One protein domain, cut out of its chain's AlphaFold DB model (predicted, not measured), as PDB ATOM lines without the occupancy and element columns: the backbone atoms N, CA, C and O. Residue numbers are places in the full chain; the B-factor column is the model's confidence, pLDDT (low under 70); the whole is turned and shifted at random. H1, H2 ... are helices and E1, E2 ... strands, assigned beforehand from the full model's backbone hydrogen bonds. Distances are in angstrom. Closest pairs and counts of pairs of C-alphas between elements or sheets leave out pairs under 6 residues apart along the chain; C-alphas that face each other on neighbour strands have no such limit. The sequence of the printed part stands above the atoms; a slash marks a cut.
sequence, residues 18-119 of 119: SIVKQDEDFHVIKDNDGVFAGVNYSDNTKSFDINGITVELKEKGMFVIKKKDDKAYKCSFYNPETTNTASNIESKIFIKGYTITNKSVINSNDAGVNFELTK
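Overview. This is residues 18 to 119 of the 119 residues of the protein "Hyaluronate lyase" of Staphylococcus schleiferi (UniProt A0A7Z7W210). A lopsided sandwich: a wide, twisted sheet of seven strands curves partway round a small sheet of three, E4, E5 and E8, which covers part of one of its faces. The single short helix H1 runs straight into E8 and only grazes the wide sheet. The printed part has 102 residues with ten named strands and one named helix, in the order E1 to E7, H1, E8, E9, E10; it is mostly strand. The wide sheet has the order E1, E2, E3, E6, E7, E10, E9, the small one E4, E5, E8, and both are antiparallel. The whole is compact, with a radius of gyration of the C-alphas of 12.8 A, and rounded, with spans of 33 by 32 by 22 A.

Along the chain. E1, residues 18 to 23, begins at C-alpha 18 (89.227, 110.564, 135.125). E2 is residues 26 to 31, 17.3 A long, and E3 residues 35 to 40, 16.7 A. E4 is residues 46 to 50 and E5 residues 53 to 57. E6, residues 61 to 67, is 20.0 A long and begins at C-alpha 61 (75.976, 100.407, 123.677); E7, residues 72 to 78, is 19.9 A. H1 is residues 89 to 92, E8 residues 93 to 95, and E9 residues 99 to 103. E10, residues 113 to 118, is 16.3 A long and ends at C-alpha 118 (90.544, 109.744, 110.363).

Arrangement. E1, E2 and E3 form a meander, each strand the antiparallel neighbour of the one before, with N 20 and O 28 at 2.8 A and N 29 and O 37 at 2.8 A. E3 and E6 have N 36 and O 65 at 2.8 A. The hairpin E6 and E7 has N 64 and O 76 at 3.0 A. E7 and E10 have N 75 and O 115 at 2.9 A, and the hairpin E9 and E10 has N 101 and O 116 at 2.9 A. E1 and E9 are the edge strands. In the small sheet, the hairpin E4 and E5 has N 48 and O 55 at 3.1 A, and E5 and E8 have N 56 and O 94 at 2.8 A. The two sheets make a sandwich, face to face, with their facing parts 8.3 A centre to centre. The closest C-alphas of E1 and E4 are those of Lys 21 and Phe 48, 7.4 A apart. E8 and E9 are only just apart, at 8.4 A. The closest C-alphas of H1 and E9 are those of Glu 90 and Ile 100, 7.0 A apart. H1 is too short for an O i to N i+4 pair; its one O i to N i+3 pair is within hydrogen-bond range.

Size, cuts and confidence. The C-alphas farthest apart, those of Gly 52 and Ser 108, are 35.8 A apart. The printed part has no cut and no long link. Mean pLDDT of the printed part is 87.6, with residues 84 to 87 and 104 to 111 under 70.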
ATOM      1  N   SER A  18      90.163 109.501 134.790       92.81
ATOM      2  CA  SER A  18      89.227 110.564 135.125       92.81
ATOM      3  C   SER A  18      87.826 110.241 134.620       92.81
ATOM      4  O   SER A  18      87.629 109.517 133.641       92.81
ATOM      5  N   ILE A  19      86.838 110.786 135.320       95.31
ATOM      6  CA  ILE A  19      85.432 110.719 134.932       95.31
ATOM      7  C   ILE A  19      85.156 111.918 134.025       95.31
ATOM      8  O   ILE A  19      85.395 113.058 134.414       95.31
ATOM      9  N   VAL A  20      84.683 111.650 132.809       96.50
ATOM     10  CA  VAL A  20      84.289 112.671 131.824       96.50
ATOM     11  C   VAL A  20      82.787 112.946 131.922       96.50
ATOM     12  O   VAL A  20      82.369 114.101 131.872       96.50
ATOM     13  N   LYS A  21      81.981 111.891 132.081       97.44
ATOM     14  CA  LYS A  21      80.525 111.945 132.287       97.44
ATOM     15  C   LYS A  21      80.097 110.869 133.278       97.44
ATOM     16  O   LYS A  21      80.612 109.751 133.213       97.44
ATOM     17  N   GLN A  22      79.161 111.207 134.163       97.19
ATOM     18  CA  GLN A  22      78.575 110.278 135.126       97.19
ATOM     19  C   GLN A  22      77.105 110.631 135.386       97.19
ATOM     20  O   GLN A  22      76.769 111.181 136.432       97.19
ATOM     21  N   ASP A  23      76.258 110.335 134.404       96.62
ATOM     22  CA  ASP A  23      74.815 110.571 134.437       96.62
ATOM     23  C   ASP A  23      74.058 109.232 134.560       96.62
ATOM     24  O   ASP A  23      74.636 108.174 134.319       96.62
ATOM     25  N   GLU A  24      72.762 109.261 134.894       96.19
ATOM     26  CA  GLU A  24      71.937 108.053 135.114       96.19
ATOM     27  C   GLU A  24      72.002 107.044 133.955       96.19
ATOM     28  O   GLU A  24      72.066 105.836 134.178       96.19
ATOM     29  N   ASP A  25      72.019 107.539 132.719       97.00
ATOM     30  CA  ASP A  25      71.970 106.733 131.503       97.00
ATOM     31  C   ASP A  25      73.180 106.940 130.577       97.00
ATOM     32  O   ASP A  25      73.178 106.468 129.433       97.00
ATOM     33  N   PHE A  26      74.245 107.588 131.066       98.19
ATOM     34  CA  PHE A  26      75.445 107.829 130.271       98.19
ATOM     35  C   PHE A  26      76.717 107.996 131.105       98.19
ATOM     36  O   PHE A  26      76.862 108.936 131.888       98.19
ATOM     37  N   HIS A  27      77.693 107.119 130.870       98.50
ATOM     38  CA  HIS A  27      78.983 107.144 131.552       98.50
ATOM     39  C   HIS A  27      80.132 107.231 130.553       98.50
ATOM     40  O   HIS A  27      80.169 106.487 129.575       98.50
ATOM     41  N   VAL A  28      81.113 108.090 130.839       98.12
ATOM     42  CA  VAL A  28      82.352 108.190 130.063       98.12
ATOM     43  C   VAL A  28      83.530 108.384 131.005       98.12
ATOM     44  O   VAL A  28      83.522 109.271 131.860       98.12
ATOM     45  N   ILE A  29      84.567 107.579 130.811       96.81
ATOM     46  CA  ILE A  29      85.849 107.673 131.501       96.81
ATOM     47  C   ILE A  29      86.973 107.896 130.494       96.81
ATOM     48  O   ILE A  29      86.876 107.519 129.325       96.81
ATOM     49  N   LYS A  30      88.059 108.493 130.972       95.31
ATOM     50  CA  LYS A  30      89.284 108.718 130.213       95.31
ATOM     51  C   LYS A  30      90.472 108.210 131.016       95.31
ATOM     52  O   LYS A  30      90.576 108.530 132.195       95.31
ATOM     53  N   ASP A  31      91.376 107.468 130.392       92.94
ATOM     54  CA  ASP A  31      92.675 107.148 130.987       92.94
ATOM     55  C   ASP A  31      93.771 108.152 130.582       92.94
ATOM     56  O   ASP A  31      93.609 108.995 129.689       92.94
ATOM     57  N   ASN A  32      94.918 108.069 131.253       87.62
ATOM     58  CA  ASN A  32      96.068 108.925 130.959       87.62
ATOM     59  C   ASN A  32      96.728 108.641 129.599       87.62
ATOM     60  O   ASN A  32      97.430 109.511 129.085       87.62
ATOM     61  N   ASP A  33      96.462 107.486 128.988       86.00
ATOM     62  CA  ASP A  33      96.998 107.095 127.679       86.00
ATOM     63  C   ASP A  33      96.143 107.633 126.513       86.00
ATOM     64  O   ASP A  33      96.397 107.339 125.341       86.00
ATOM     65  N   GLY A  34      95.126 108.449 126.812       87.38
ATOM     66  CA  GLY A  34      94.248 109.040 125.805       87.38
ATOM     67  C   GLY A  34      93.233 108.046 125.243       87.38
ATOM     68  O   GLY A  34      92.795 108.195 124.098       87.38
ATOM     69  N   VAL A  35      92.868 107.037 126.034       94.81
ATOM     70  CA  VAL A  35      91.742 106.145 125.776       94.81
ATOM     71  C   VAL A  35      90.507 106.696 126.468       94.81
ATOM     72  O   VAL A  35      90.507 106.980 127.664       94.81
ATOM     73  N   PHE A  36      89.433 106.813 125.703       96.69
ATOM     74  CA  PHE A  36      88.097 107.090 126.199       96.69
ATOM     75  C   PHE A  36      87.290 105.807 126.113       96.69
ATOM     76  O   PHE A  36      87.325 105.113 125.096       96.69
ATOM     77  N   ALA A  37      86.553 105.498 127.166       96.81
ATOM     78  CA  ALA A  37      85.613 104.393 127.172       96.81
ATOM     79  C   ALA A  37      84.316 104.854 127.815       96.81
ATOM     80  O   ALA A  37      84.326 105.666 128.742       96.81
ATOM     81  N   GLY A  38      83.198 104.339 127.333       97.00
ATOM     82  CA  GLY A  38      81.913 104.744 127.864       97.00
ATOM     83  C   GLY A  38      80.789 103.809 127.490       97.00
ATOM     84  O   GLY A  38      80.952 102.880 126.696       97.00
ATOM     85  N   VAL A  39      79.646 104.076 128.108       97.69
ATOM     86  CA  VAL A  39      78.412 103.321 127.946       97.69
ATOM     87  C   VAL A  39      77.260 104.308 127.819       97.69
ATOM     88  O   VAL A  39      77.067 105.147 128.698       97.69
ATOM     89  N   ASN A  40      76.505 104.197 126.728       97.25
ATOM     90  CA  ASN A  40      75.163 104.754 126.604       97.25
ATOM     91  C   ASN A  40      74.169 103.655 126.975       97.25
ATOM     92  O   ASN A  40      74.104 102.629 126.297       97.25
ATOM     93  N   TYR A  41      73.425 103.856 128.060       96.44
ATOM     94  CA  TYR A  41      72.438 102.890 128.542       96.44
ATOM     95  C   TYR A  41      71.063 103.082 127.888       96.44
ATOM     96  O   TYR A  41      70.191 102.229 128.051       96.44
ATOM     97  N   SER A  42      70.873 104.177 127.148       94.69
ATOM     98  CA  SER A  42      69.601 104.573 126.545       94.69
ATOM     99  C   SER A  42      69.599 104.419 125.025       94.69
ATOM    100  O   SER A  42      70.650 104.436 124.389       94.69
ATOM    101  N   ASP A  43      68.405 104.374 124.437       92.06
ATOM    102  CA  ASP A  43      68.212 104.461 122.982       92.06
ATOM    103  C   ASP A  43      68.280 105.908 122.456       92.06
ATOM    104  O   ASP A  43      68.083 106.157 121.269       92.06
ATOM    105  N   ASN A  44      68.553 106.881 123.333       94.62
ATOM    106  CA  ASN A  44      68.677 108.288 122.973       94.62
ATOM    107  C   ASN A  44      70.125 108.645 122.631       94.62
ATOM    108  O   ASN A  44      71.071 108.097 123.205       94.62
ATOM    109  N   THR A  45      70.296 109.654 121.774       96.44
ATOM    110  CA  THR A  45      71.619 110.214 121.490       96.44
ATOM    111  C   THR A  45      72.223 110.856 122.738       96.44
ATOM    112  O   THR A  45      71.614 111.726 123.364       96.44
ATOM    113  N   LYS A  46      73.456 110.469 123.067       97.56
ATOM    114  CA  LYS A  46      74.284 111.059 124.126       97.56
ATOM    115  C   LYS A  46      75.556 111.638 123.541       97.56
ATOM    116  O   LYS A  46      76.024 111.186 122.498       97.56
ATOM    117  N   SER A  47      76.136 112.627 124.211       96.75
ATOM    118  CA  SER A  47      77.353 113.266 123.722       96.75
ATOM    119  C   SER A  47      78.341 113.640 124.816       96.75
ATOM    120  O   SER A  47      77.998 113.899 125.973       96.75
ATOM    121  N   PHE A  48      79.607 113.656 124.423       96.25
ATOM    122  CA  PHE A  48      80.727 114.123 125.227       96.25
ATOM    123  C   PHE A  48      81.802 114.704 124.312       96.25
ATOM    124  O   PHE A  48      81.789 114.465 123.105       96.25
ATOM    125  N   ASP A  49      82.753 115.433 124.888       93.75
ATOM    126  CA  ASP A  49      83.815 116.071 124.115       93.75
ATOM    127  C   ASP A  49      85.171 115.389 124.328       93.75
ATOM    128  O   ASP A  49      85.594 115.113 125.454       93.75
ATOM    129  N   ILE A  50      85.894 115.185 123.227       89.69
ATOM    130  CA  ILE A  50      87.307 114.804 123.201       89.69
ATOM    131  C   ILE A  50      88.092 115.998 122.669       89.69
ATOM    132  O   ILE A  50      88.023 116.313 121.485       89.69
ATOM    133  N   ASN A  51      88.861 116.669 123.532       84.94
ATOM    134  CA  ASN A  51      89.711 117.807 123.149       84.94
ATOM    135  C   ASN A  51      88.949 118.898 122.355       84.94
ATOM    136  O   ASN A  51      89.461 119.420 121.365       84.94
ATOM    137  N   GLY A  52      87.714 119.212 122.765       87.12
ATOM    138  CA  GLY A  52      86.851 120.197 122.098       87.12
ATOM    139  C   GLY A  52      86.120 119.688 120.849       87.12
ATOM    140  O   GLY A  52      85.502 120.484 120.146       87.12
ATOM    141  N   ILE A  53      86.186 118.387 120.553       89.50
ATOM    142  CA  ILE A  53      85.452 117.742 119.459       89.50
ATOM    143  C   ILE A  53      84.325 116.904 120.055       89.50
ATOM    144  O   ILE A  53      84.586 115.976 120.821       89.50
ATOM    145  N   THR A  54      83.088 117.207 119.670       93.75
ATOM    146  CA  THR A  54      81.906 116.475 120.128       93.75
ATOM    147  C   THR A  54      81.815 115.106 119.467       93.75
ATOM    148  O   THR A  54      81.885 114.968 118.240       93.75
ATOM    149  N   VAL A  55      81.638 114.103 120.318       94.12
ATOM    150  CA  VAL A  55      81.348 112.716 119.984       94.12
ATOM    151  C   VAL A  55      79.896 112.441 120.349       94.12
ATOM    152  O   VAL A  55      79.488 112.687 121.482       94.12
ATOM    153  N   GLU A  56      79.131 111.913 119.404       95.69
ATOM    154  CA  GLU A  56      77.728 111.541 119.569       95.69
ATOM    155  C   GLU A  56      77.582 110.022 119.503       95.69
ATOM    156  O   GLU A  56      77.963 109.398 118.512       95.69
ATOM    157  N   LEU A  57      77.005 109.433 120.546       95.00
ATOM    158  CA  LEU A  57      76.583 108.038 120.606       95.00
ATOM    159  C   LEU A  57      75.076 108.028 120.385       95.00
ATOM    160  O   LEU A  57      74.332 108.464 121.255       95.00
ATOM    161  N   LYS A  58      74.644 107.586 119.209       93.25
ATOM    162  CA  LYS A  58      73.254 107.672 118.739       93.25
ATOM    163  C   LYS A  58      72.386 106.496 119.177       93.25
ATOM    164  O   LYS A  58      71.171 106.577 119.093       93.25
ATOM    165  N   GLU A  59      73.013 105.416 119.631       91.50
ATOM    166  CA  GLU A  59      72.340 104.196 120.067       91.50
ATOM    167  C   GLU A  59      72.915 103.704 121.397       91.50
ATOM    168  O   GLU A  59      74.022 104.083 121.809       91.50
ATOM    169  N   LYS A  60      72.160 102.815 122.044       93.88
ATOM    170  CA  LYS A  60      72.581 102.080 123.231       93.88
ATOM    171  C   LYS A  60      73.798 101.211 122.927       93.88
ATOM    172  O   LYS A  60      73.829 100.484 121.933       93.88
ATOM    173  N   GLY A  61      74.792 101.245 123.806       93.38
ATOM    174  CA  GLY A  61      75.976 100.407 123.677       93.38
ATOM    175  C   GLY A  61      77.204 100.949 124.389       93.38
ATOM    176  O   GLY A  61      77.197 102.004 125.023       93.38
ATOM    177  N   MET A  62      78.277 100.183 124.275       94.75
ATOM    178  CA  MET A  62      79.587 100.467 124.835       94.75
ATOM    179  C   MET A  62      80.545 100.858 123.720       94.75
ATOM    180  O   MET A  62      80.493 100.297 122.623       94.75
ATOM    181  N   PHE A  63      81.453 101.782 124.006       94.38
ATOM    182  CA  PHE A  63      82.469 102.202 123.055       94.38
ATOM    183  C   PHE A  63      83.841 102.329 123.708       94.38
ATOM    184  O   PHE A  63      83.964 102.611 124.902       94.38
ATOM    185  N   VAL A  64      84.875 102.170 122.886       95.44
ATOM    186  CA  VAL A  64      86.258 102.523 123.211       95.44
ATOM    187  C   VAL A  64      86.813 103.354 122.060       95.44
ATOM    188  O   VAL A  64      86.697 102.962 120.904       95.44
ATOM    189  N   ILE A  65      87.433 104.491 122.368       95.12
ATOM    190  CA  ILE A  65      88.111 105.378 121.418       95.12
ATOM    191  C   ILE A  65      89.526 105.597 121.937       95.12
ATOM    192  O   ILE A  65      89.732 106.236 122.966       95.12
ATOM    193  N   LYS A  66      90.518 105.072 121.225       94.50
ATOM    194  CA  LYS A  66      91.934 105.191 121.576       94.50
ATOM    195  C   LYS A  66      92.648 106.063 120.559       94.50
ATOM    196  O   LYS A  66      92.622 105.753 119.365       94.50
ATOM    197  N   LYS A  67      93.334 107.114 121.021       91.06
ATOM    198  CA  LYS A  67      94.219 107.899 120.148       91.06
ATOM    199  C   LYS A  67      95.288 106.979 119.547       91.06
ATOM    200  O   LYS A  67      95.948 106.232 120.268       91.06
ATOM    201  N   LYS A  68      95.422 107.005 118.220       90.06
ATOM    202  CA  LYS A  68      96.457 106.269 117.479       90.06
ATOM    203  C   LYS A  68      97.615 107.205 117.140       90.06
ATOM    204  O   LYS A  68      98.762 106.882 117.425       90.06
ATOM    205  N   ASP A  69      97.287 108.368 116.590       89.12
ATOM    206  CA  ASP A  69      98.206 109.451 116.245       89.12
ATOM    207  C   ASP A  69      97.435 110.790 116.227       89.12
ATOM    208  O   ASP A  69      96.304 110.869 116.710       89.12
ATOM    209  N   ASP A  70      98.039 111.870 115.730       85.25
ATOM    210  CA  ASP A  70      97.410 113.200 115.715       85.25
ATOM    211  C   ASP A  70      96.225 113.338 114.749       85.25
ATOM    212  O   ASP A  70      95.478 114.315 114.826       85.25
ATOM    213  N   LYS A  71      96.032 112.371 113.849       88.19
ATOM    214  CA  LYS A  71      94.988 112.394 112.821       88.19
ATOM    215  C   LYS A  71      94.003 111.241 112.944       88.19
ATOM    216  O   LYS A  71      92.938 111.321 112.334       88.19
ATOM    217  N   ALA A  72      94.330 110.211 113.722       91.31
ATOM    218  CA  ALA A  72      93.544 108.993 113.774       91.31
ATOM    219  C   ALA A  72      93.244 108.470 115.185       91.31
ATOM    220  O   ALA A  72      94.051 108.564 116.117       91.31
ATOM    221  N   TYR A  73      92.089 107.812 115.300       92.50
ATOM    222  CA  TYR A  73      91.681 107.049 116.479       92.50
ATOM    223  C   TYR A  73      91.294 105.625 116.096       92.50
ATOM    224  O   TYR A  73      90.545 105.408 115.144       92.50
ATOM    225  N   LYS A  74      91.748 104.650 116.885       92.94
ATOM    226  CA  LYS A  74      91.267 103.269 116.808       92.94
ATOM    227  C   LYS A  74      90.071 103.118 117.735       92.94
ATOM    228  O   LYS A  74      90.178 103.441 118.917       92.94
ATOM    229  N   CYS A  75      88.972 102.597 117.208       92.88
ATOM    230  CA  CYS A  75      87.715 102.567 117.929       92.88
ATOM    231  C   CYS A  75      87.048 101.195 117.875       92.88
ATOM    232  O   CYS A  75      87.256 100.419 116.937       92.88
ATOM    233  N   SER A  76      86.224 100.927 118.878       91.62
ATOM    234  CA  SER A  76      85.293  99.808 118.884       91.62
ATOM    235  C   SER A  76      83.949 100.232 119.463       91.62
ATOM    236  O   SER A  76      83.872 101.122 120.312       91.62
ATOM    237  N   PHE A  77      82.891  99.589 118.983       91.56
ATOM    238  CA  PHE A  77      81.537  99.728 119.500       91.56
ATOM    239  C   PHE A  77      80.916  98.347 119.681       91.56
ATOM    240  O   PHE A  77      81.085  97.463 118.839       91.56
ATOM    241  N   TYR A  78      80.172  98.167 120.764       89.69
ATOM    242  CA  TYR A  78      79.487  96.922 121.056       89.69
ATOM    243  C   TYR A  78      78.191  97.182 121.816       89.69
ATOM    244  O   TYR A  78      78.203  97.770 122.895       89.69
ATOM    245  N   ASN A  79      77.077  96.696 121.281       89.75
ATOM    246  CA  ASN A  79      75.810  96.628 121.992       89.75
ATOM    247  C   ASN A  79      75.556  95.169 122.426       89.75
ATOM    248  O   ASN A  79      75.385  94.313 121.559       89.75
ATOM    249  N   PRO A  80      75.525  94.857 123.734       86.56
ATOM    250  CA  PRO A  80      75.320  93.489 124.214       86.56
ATOM    251  C   PRO A  80      73.920  92.921 123.933       86.56
ATOM    252  O   PRO A  80      73.732  91.713 124.041       86.56
ATOM    253  N   GLU A  81      72.942  93.759 123.587       86.81
ATOM    254  CA  GLU A  81      71.545  93.358 123.370       86.81
ATOM    255  C   GLU A  81      71.232  93.040 121.905       86.81
ATOM    256  O   GLU A  81      70.174  92.489 121.603       86.81
ATOM    257  N   THR A  82      72.137  93.369 120.979       78.88
ATOM    258  CA  THR A  82      71.907  93.201 119.542       78.88
ATOM    259  C   THR A  82      73.034  92.428 118.871       78.88
ATOM    260  O   THR A  82      74.173  92.369 119.340       78.88
ATOM    261  N   THR A  83      72.726  91.815 117.727       70.12
ATOM    262  CA  THR A  83      73.756  91.293 116.835       70.12
ATOM    263  C   THR A  83      74.515  92.475 116.241       70.12
ATOM    264  O   THR A  83      74.018  93.198 115.381       70.12
ATOM    265  N   ASN A  84      75.747  92.680 116.701       65.50
ATOM    266  CA  ASN A  84      76.667  93.680 116.159       65.50
ATOM    267  C   ASN A  84      77.223  93.210 114.811       65.50
ATOM    268  O   ASN A  84      78.427  93.021 114.640       65.50
ATOM    269  N   THR A  85      76.338  92.990 113.840       62.28
ATOM    270  CA  THR A  85      76.760  92.855 112.452       62.28
ATOM    271  C   THR A  85      77.556  94.106 112.075       62.28
ATOM    272  O   THR A  85      77.321  95.191 112.615       62.28
ATOM    273  N   ALA A  86      78.506  93.972 111.144       58.03
ATOM    274  CA  ALA A  86      79.359  95.065 110.654       58.03
ATOM    275  C   ALA A  86      78.583  96.210 109.947       58.03
ATOM    276  O   ALA A  86      79.159  97.003 109.205       58.03
ATOM    277  N   SER A  87      77.266  96.283 110.147       58.12
ATOM    278  CA  SER A  87      76.353  97.268 109.598       58.12
ATOM    279  C   SER A  87      76.560  98.641 110.237       58.12
ATOM    280  O   SER A  87      76.512  98.811 111.455       58.12
ATOM    281  N   ASN A  88      76.797  99.593 109.333       74.94
ATOM    282  CA  ASN A  88      76.808 101.045 109.455       74.94
ATOM    283  C   ASN A  88      77.131 101.632 110.838       74.94
ATOM    284  O   ASN A  88      76.273 102.218 111.490       74.94
ATOM    285  N   ILE A  89      78.392 101.556 111.257       85.88
ATOM    286  CA  ILE A  89      78.862 102.244 112.466       85.88
ATOM    287  C   ILE A  89      78.483 103.739 112.518       85.88
ATOM    288  O   ILE A  89      78.273 104.269 113.605       85.88
ATOM    289  N   GLU A  90      78.327 104.412 111.372       86.62
ATOM    290  CA  GLU A  90      77.965 105.837 111.294       86.62
ATOM    291  C   GLU A  90      76.538 106.122 111.801       86.62
ATOM    292  O   GLU A  90      76.221 107.254 112.197       86.62
ATOM    293  N   SER A  91      75.669 105.099 111.825       85.31
ATOM    294  CA  SER A  91      74.351 105.195 112.464       85.31
ATOM    295  C   SER A  91      74.446 105.182 113.987       85.31
ATOM    296  O   SER A  91      73.557 105.712 114.640       85.31
ATOM    297  N   LYS A  92      75.530 104.632 114.547       88.62
ATOM    298  CA  LYS A  92      75.705 104.388 115.987       88.62
ATOM    299  C   LYS A  92      76.575 105.438 116.657       88.62
ATOM    300  O   LYS A  92      76.329 105.814 117.800       88.62
ATOM    301  N   ILE A  93      77.594 105.915 115.951       89.75
ATOM    302  CA  ILE A  93      78.527 106.918 116.450       89.75
ATOM    303  C   ILE A  93      78.844 107.946 115.372       89.75
ATOM    304  O   ILE A  93      79.036 107.618 114.202       89.75
ATOM    305  N   PHE A  94      78.911 109.207 115.777       91.00
ATOM    306  CA  PHE A  94      79.295 110.313 114.916       91.00
ATOM    307  C   PHE A  94      80.279 111.225 115.628       91.00
ATOM    308  O   PHE A  94      80.137 111.512 116.814       91.00
ATOM    309  N   ILE A  95      81.303 111.669 114.903       90.56
ATOM    310  CA  ILE A  95      82.344 112.540 115.442       90.56
ATOM    311  C   ILE A  95      82.623 113.612 114.408       90.56
ATOM    312  O   ILE A  95      83.048 113.333 113.285       90.56
ATOM    313  N   LYS A  96      82.355 114.860 114.786       88.12
ATOM    314  CA  LYS A  96      82.420 115.981 113.854       88.12
ATOM    315  C   LYS A  96      83.840 116.152 113.308       88.12
ATOM    316  O   LYS A  96      84.794 116.302 114.067       88.12
ATOM    317  N   GLY A  97      83.959 116.194 111.981       88.00
ATOM    318  CA  GLY A  97      85.234 116.419 111.294       88.00
ATOM    319  C   GLY A  97      86.128 115.183 111.174       88.00
ATOM    320  O   GLY A  97      87.305 115.350 110.875       88.00
ATOM    321  N   TYR A  98      85.593 113.979 111.402       91.12
ATOM    322  CA  TYR A  98      86.281 112.716 111.143       91.12
ATOM    323  C   TYR A  98      85.498 111.876 110.134       91.12
ATOM    324  O   TYR A  98      84.272 111.814 110.177       91.12
ATOM    325  N   THR A  99      86.229 111.200 109.257       91.62
ATOM    326  CA  THR A  99      85.720 110.138 108.387       91.62
ATOM    327  C   THR A  99      85.819 108.806 109.119       91.62
ATOM    328  O   THR A  99      86.843 108.535 109.758       91.62
ATOM    329  N   ILE A 100      84.783 107.971 109.015       90.75
ATOM    330  CA  ILE A 100      84.752 106.652 109.645       90.75
ATOM    331  C   ILE A 100      85.075 105.565 108.619       90.75
ATOM    332  O   ILE A 100      84.432 105.458 107.581       90.75
ATOM    333  N   THR A 101      86.041 104.708 108.942       89.44
ATOM    334  CA  THR A 101      86.377 103.527 108.140       89.44
ATOM    335  C   THR A 101      86.101 102.270 108.954       89.44
ATOM    336  O   THR A 101      86.804 101.986 109.929       89.44
ATOM    337  N   ASN A 102      85.090 101.496 108.546       84.81
ATOM    338  CA  ASN A 102      84.815 100.179 109.125       84.81
ATOM    339  C   ASN A 102      86.003  99.242 108.905       84.81
ATOM    340  O   ASN A 102      86.532  99.146 107.797       84.81
ATOM    341  N   LYS A 103      86.403  98.514 109.948       79.75
ATOM    342  CA  LYS A 103      87.374  97.428 109.818       79.75
ATOM    343  C   LYS A 103      86.636  96.104 109.850       79.75
ATOM    344  O   LYS A 103      85.820  95.865 110.737       79.75
ATOM    345  N   SER A 104      86.936  95.247 108.877       65.94
ATOM    346  CA  SER A 104      86.399  93.892 108.835       65.94
ATOM    347  C   SER A 104      86.683  93.172 110.149       65.94
ATOM    348  O   SER A 104      87.765  93.307 110.724       65.94
ATOM    349  N   VAL A 105      85.704  92.396 110.606       60.75
ATOM    350  CA  VAL A 105      85.841  91.513 111.762       60.75
ATOM    351  C   VAL A 105      86.896  90.461 111.404       60.75
ATOM    352  O   VAL A 105      86.656  89.605 110.558       60.75
ATOM    353  N   ILE A 106      88.101  90.577 111.972       53.19
ATOM    354  CA  ILE A 106      89.241  89.714 111.606       53.19
ATOM    355  C   ILE A 106      89.046  88.298 112.182       53.19
ATOM    356  O   ILE A 106      89.526  87.334 111.597       53.19
ATOM    357  N   ASN A 107      88.286  88.165 113.278       55.44
ATOM    358  CA  ASN A 107      88.011  86.901 113.961       55.44
ATOM    359  C   ASN A 107      86.522  86.781 114.311       55.44
ATOM    360  O   ASN A 107      85.959  87.705 114.885       55.44
ATOM    361  N   SER A 108      85.906  85.619 114.090       53.88
ATOM    362  CA  SER A 108      84.492  85.344 114.419       53.88
ATOM    363  C   SER A 108      84.121  85.494 115.905       53.88
ATOM    364  O   SER A 108      82.944  85.453 116.243       53.88
ATOM    365  N   ASN A 109      85.113  85.656 116.785       56.59
ATOM    366  CA  ASN A 109      84.925  85.873 118.221       56.59
ATOM    367  C   ASN A 109      84.862  87.363 118.603       56.59
ATOM    368  O   ASN A 109      84.600  87.674 119.763       56.59
ATOM    369  N   ASP A 110      85.124  88.279 117.665       59.03
ATOM    370  CA  ASP A 110      85.009  89.716 117.913       59.03
ATOM    371  C   ASP A 110      83.528  90.097 117.833       59.03
ATOM    372  O   ASP A 110      82.960  90.294 116.760       59.03
ATOM    373  N   ALA A 111      82.878  90.140 118.993       63.97
ATOM    374  CA  ALA A 111      81.456  90.435 119.079       63.97
ATOM    375  C   ALA A 111      81.135  91.913 118.789       63.97
ATOM    376  O   ALA A 111      79.960  92.242 118.693       63.97
ATOM    377  N   GLY A 112      82.139  92.796 118.678       74.75
ATOM    378  CA  GLY A 112      81.990  94.237 118.449       74.75
ATOM    379  C   GLY A 112      82.428  94.708 117.059       74.75
ATOM    380  O   GLY A 112      83.197  94.054 116.359       74.75
ATOM    381  N   VAL A 113      81.960  95.897 116.674       86.38
ATOM    382  CA  VAL A 113      82.354  96.574 115.434       86.38
ATOM    383  C   VAL A 113      83.624  97.378 115.688       86.38
ATOM    384  O   VAL A 113      83.625  98.310 116.491       86.38
ATOM    385  N   ASN A 114      84.705  97.038 114.989       89.00
ATOM    386  CA  ASN A 114      85.955  97.793 115.014       89.00
ATOM    387  C   ASN A 114      85.992  98.802 113.860       89.00
ATOM    388  O   ASN A 114      85.637  98.480 112.727       89.00
ATOM    389  N   PHE A 115      86.476 100.011 114.121       90.31
ATOM    390  CA  PHE A 115      86.568 101.067 113.113       90.31
ATOM    391  C   PHE A 115      87.730 102.022 113.403       90.31
ATOM    392  O   PHE A 115      88.345 101.997 114.471       90.31
ATOM    393  N   GLU A 116      88.079 102.840 112.418       92.00
ATOM    394  CA  GLU A 116      89.058 103.917 112.555       92.00
ATOM    395  C   GLU A 116      88.404 105.248 112.199       92.00
ATOM    396  O   GLU A 116      87.618 105.333 111.258       92.00
ATOM    397  N   LEU A 117      88.721 106.274 112.981       91.12
ATOM    398  CA  LEU A 117      88.356 107.654 112.692       91.12
ATOM    399  C   LEU A 117      89.585 108.338 112.132       91.12
ATOM    400  O   LEU A 117      90.643 108.253 112.753       91.12
ATOM    401  N   THR A 118      89.435 109.041 111.019       92.25
ATOM    402  CA  THR A 118      90.544 109.744 110.363       92.25
ATOM    403  C   THR A 118      90.103 111.147 109.985       92.25
ATOM    404  O   THR A 118      89.005 111.316 109.458       92.25
ATOM    405  N   LYS A 119      90.927 112.144 110.297       87.62
ATOM    406  CA  LYS A 119      90.677 113.540 109.929       87.62
ATOM    407  C   LYS A 119      91.029 113.821 108.472       87.62
ATOM    408  O   LYS A 119      92.071 113.293 108.021       87.62
TER     409      LYS A 119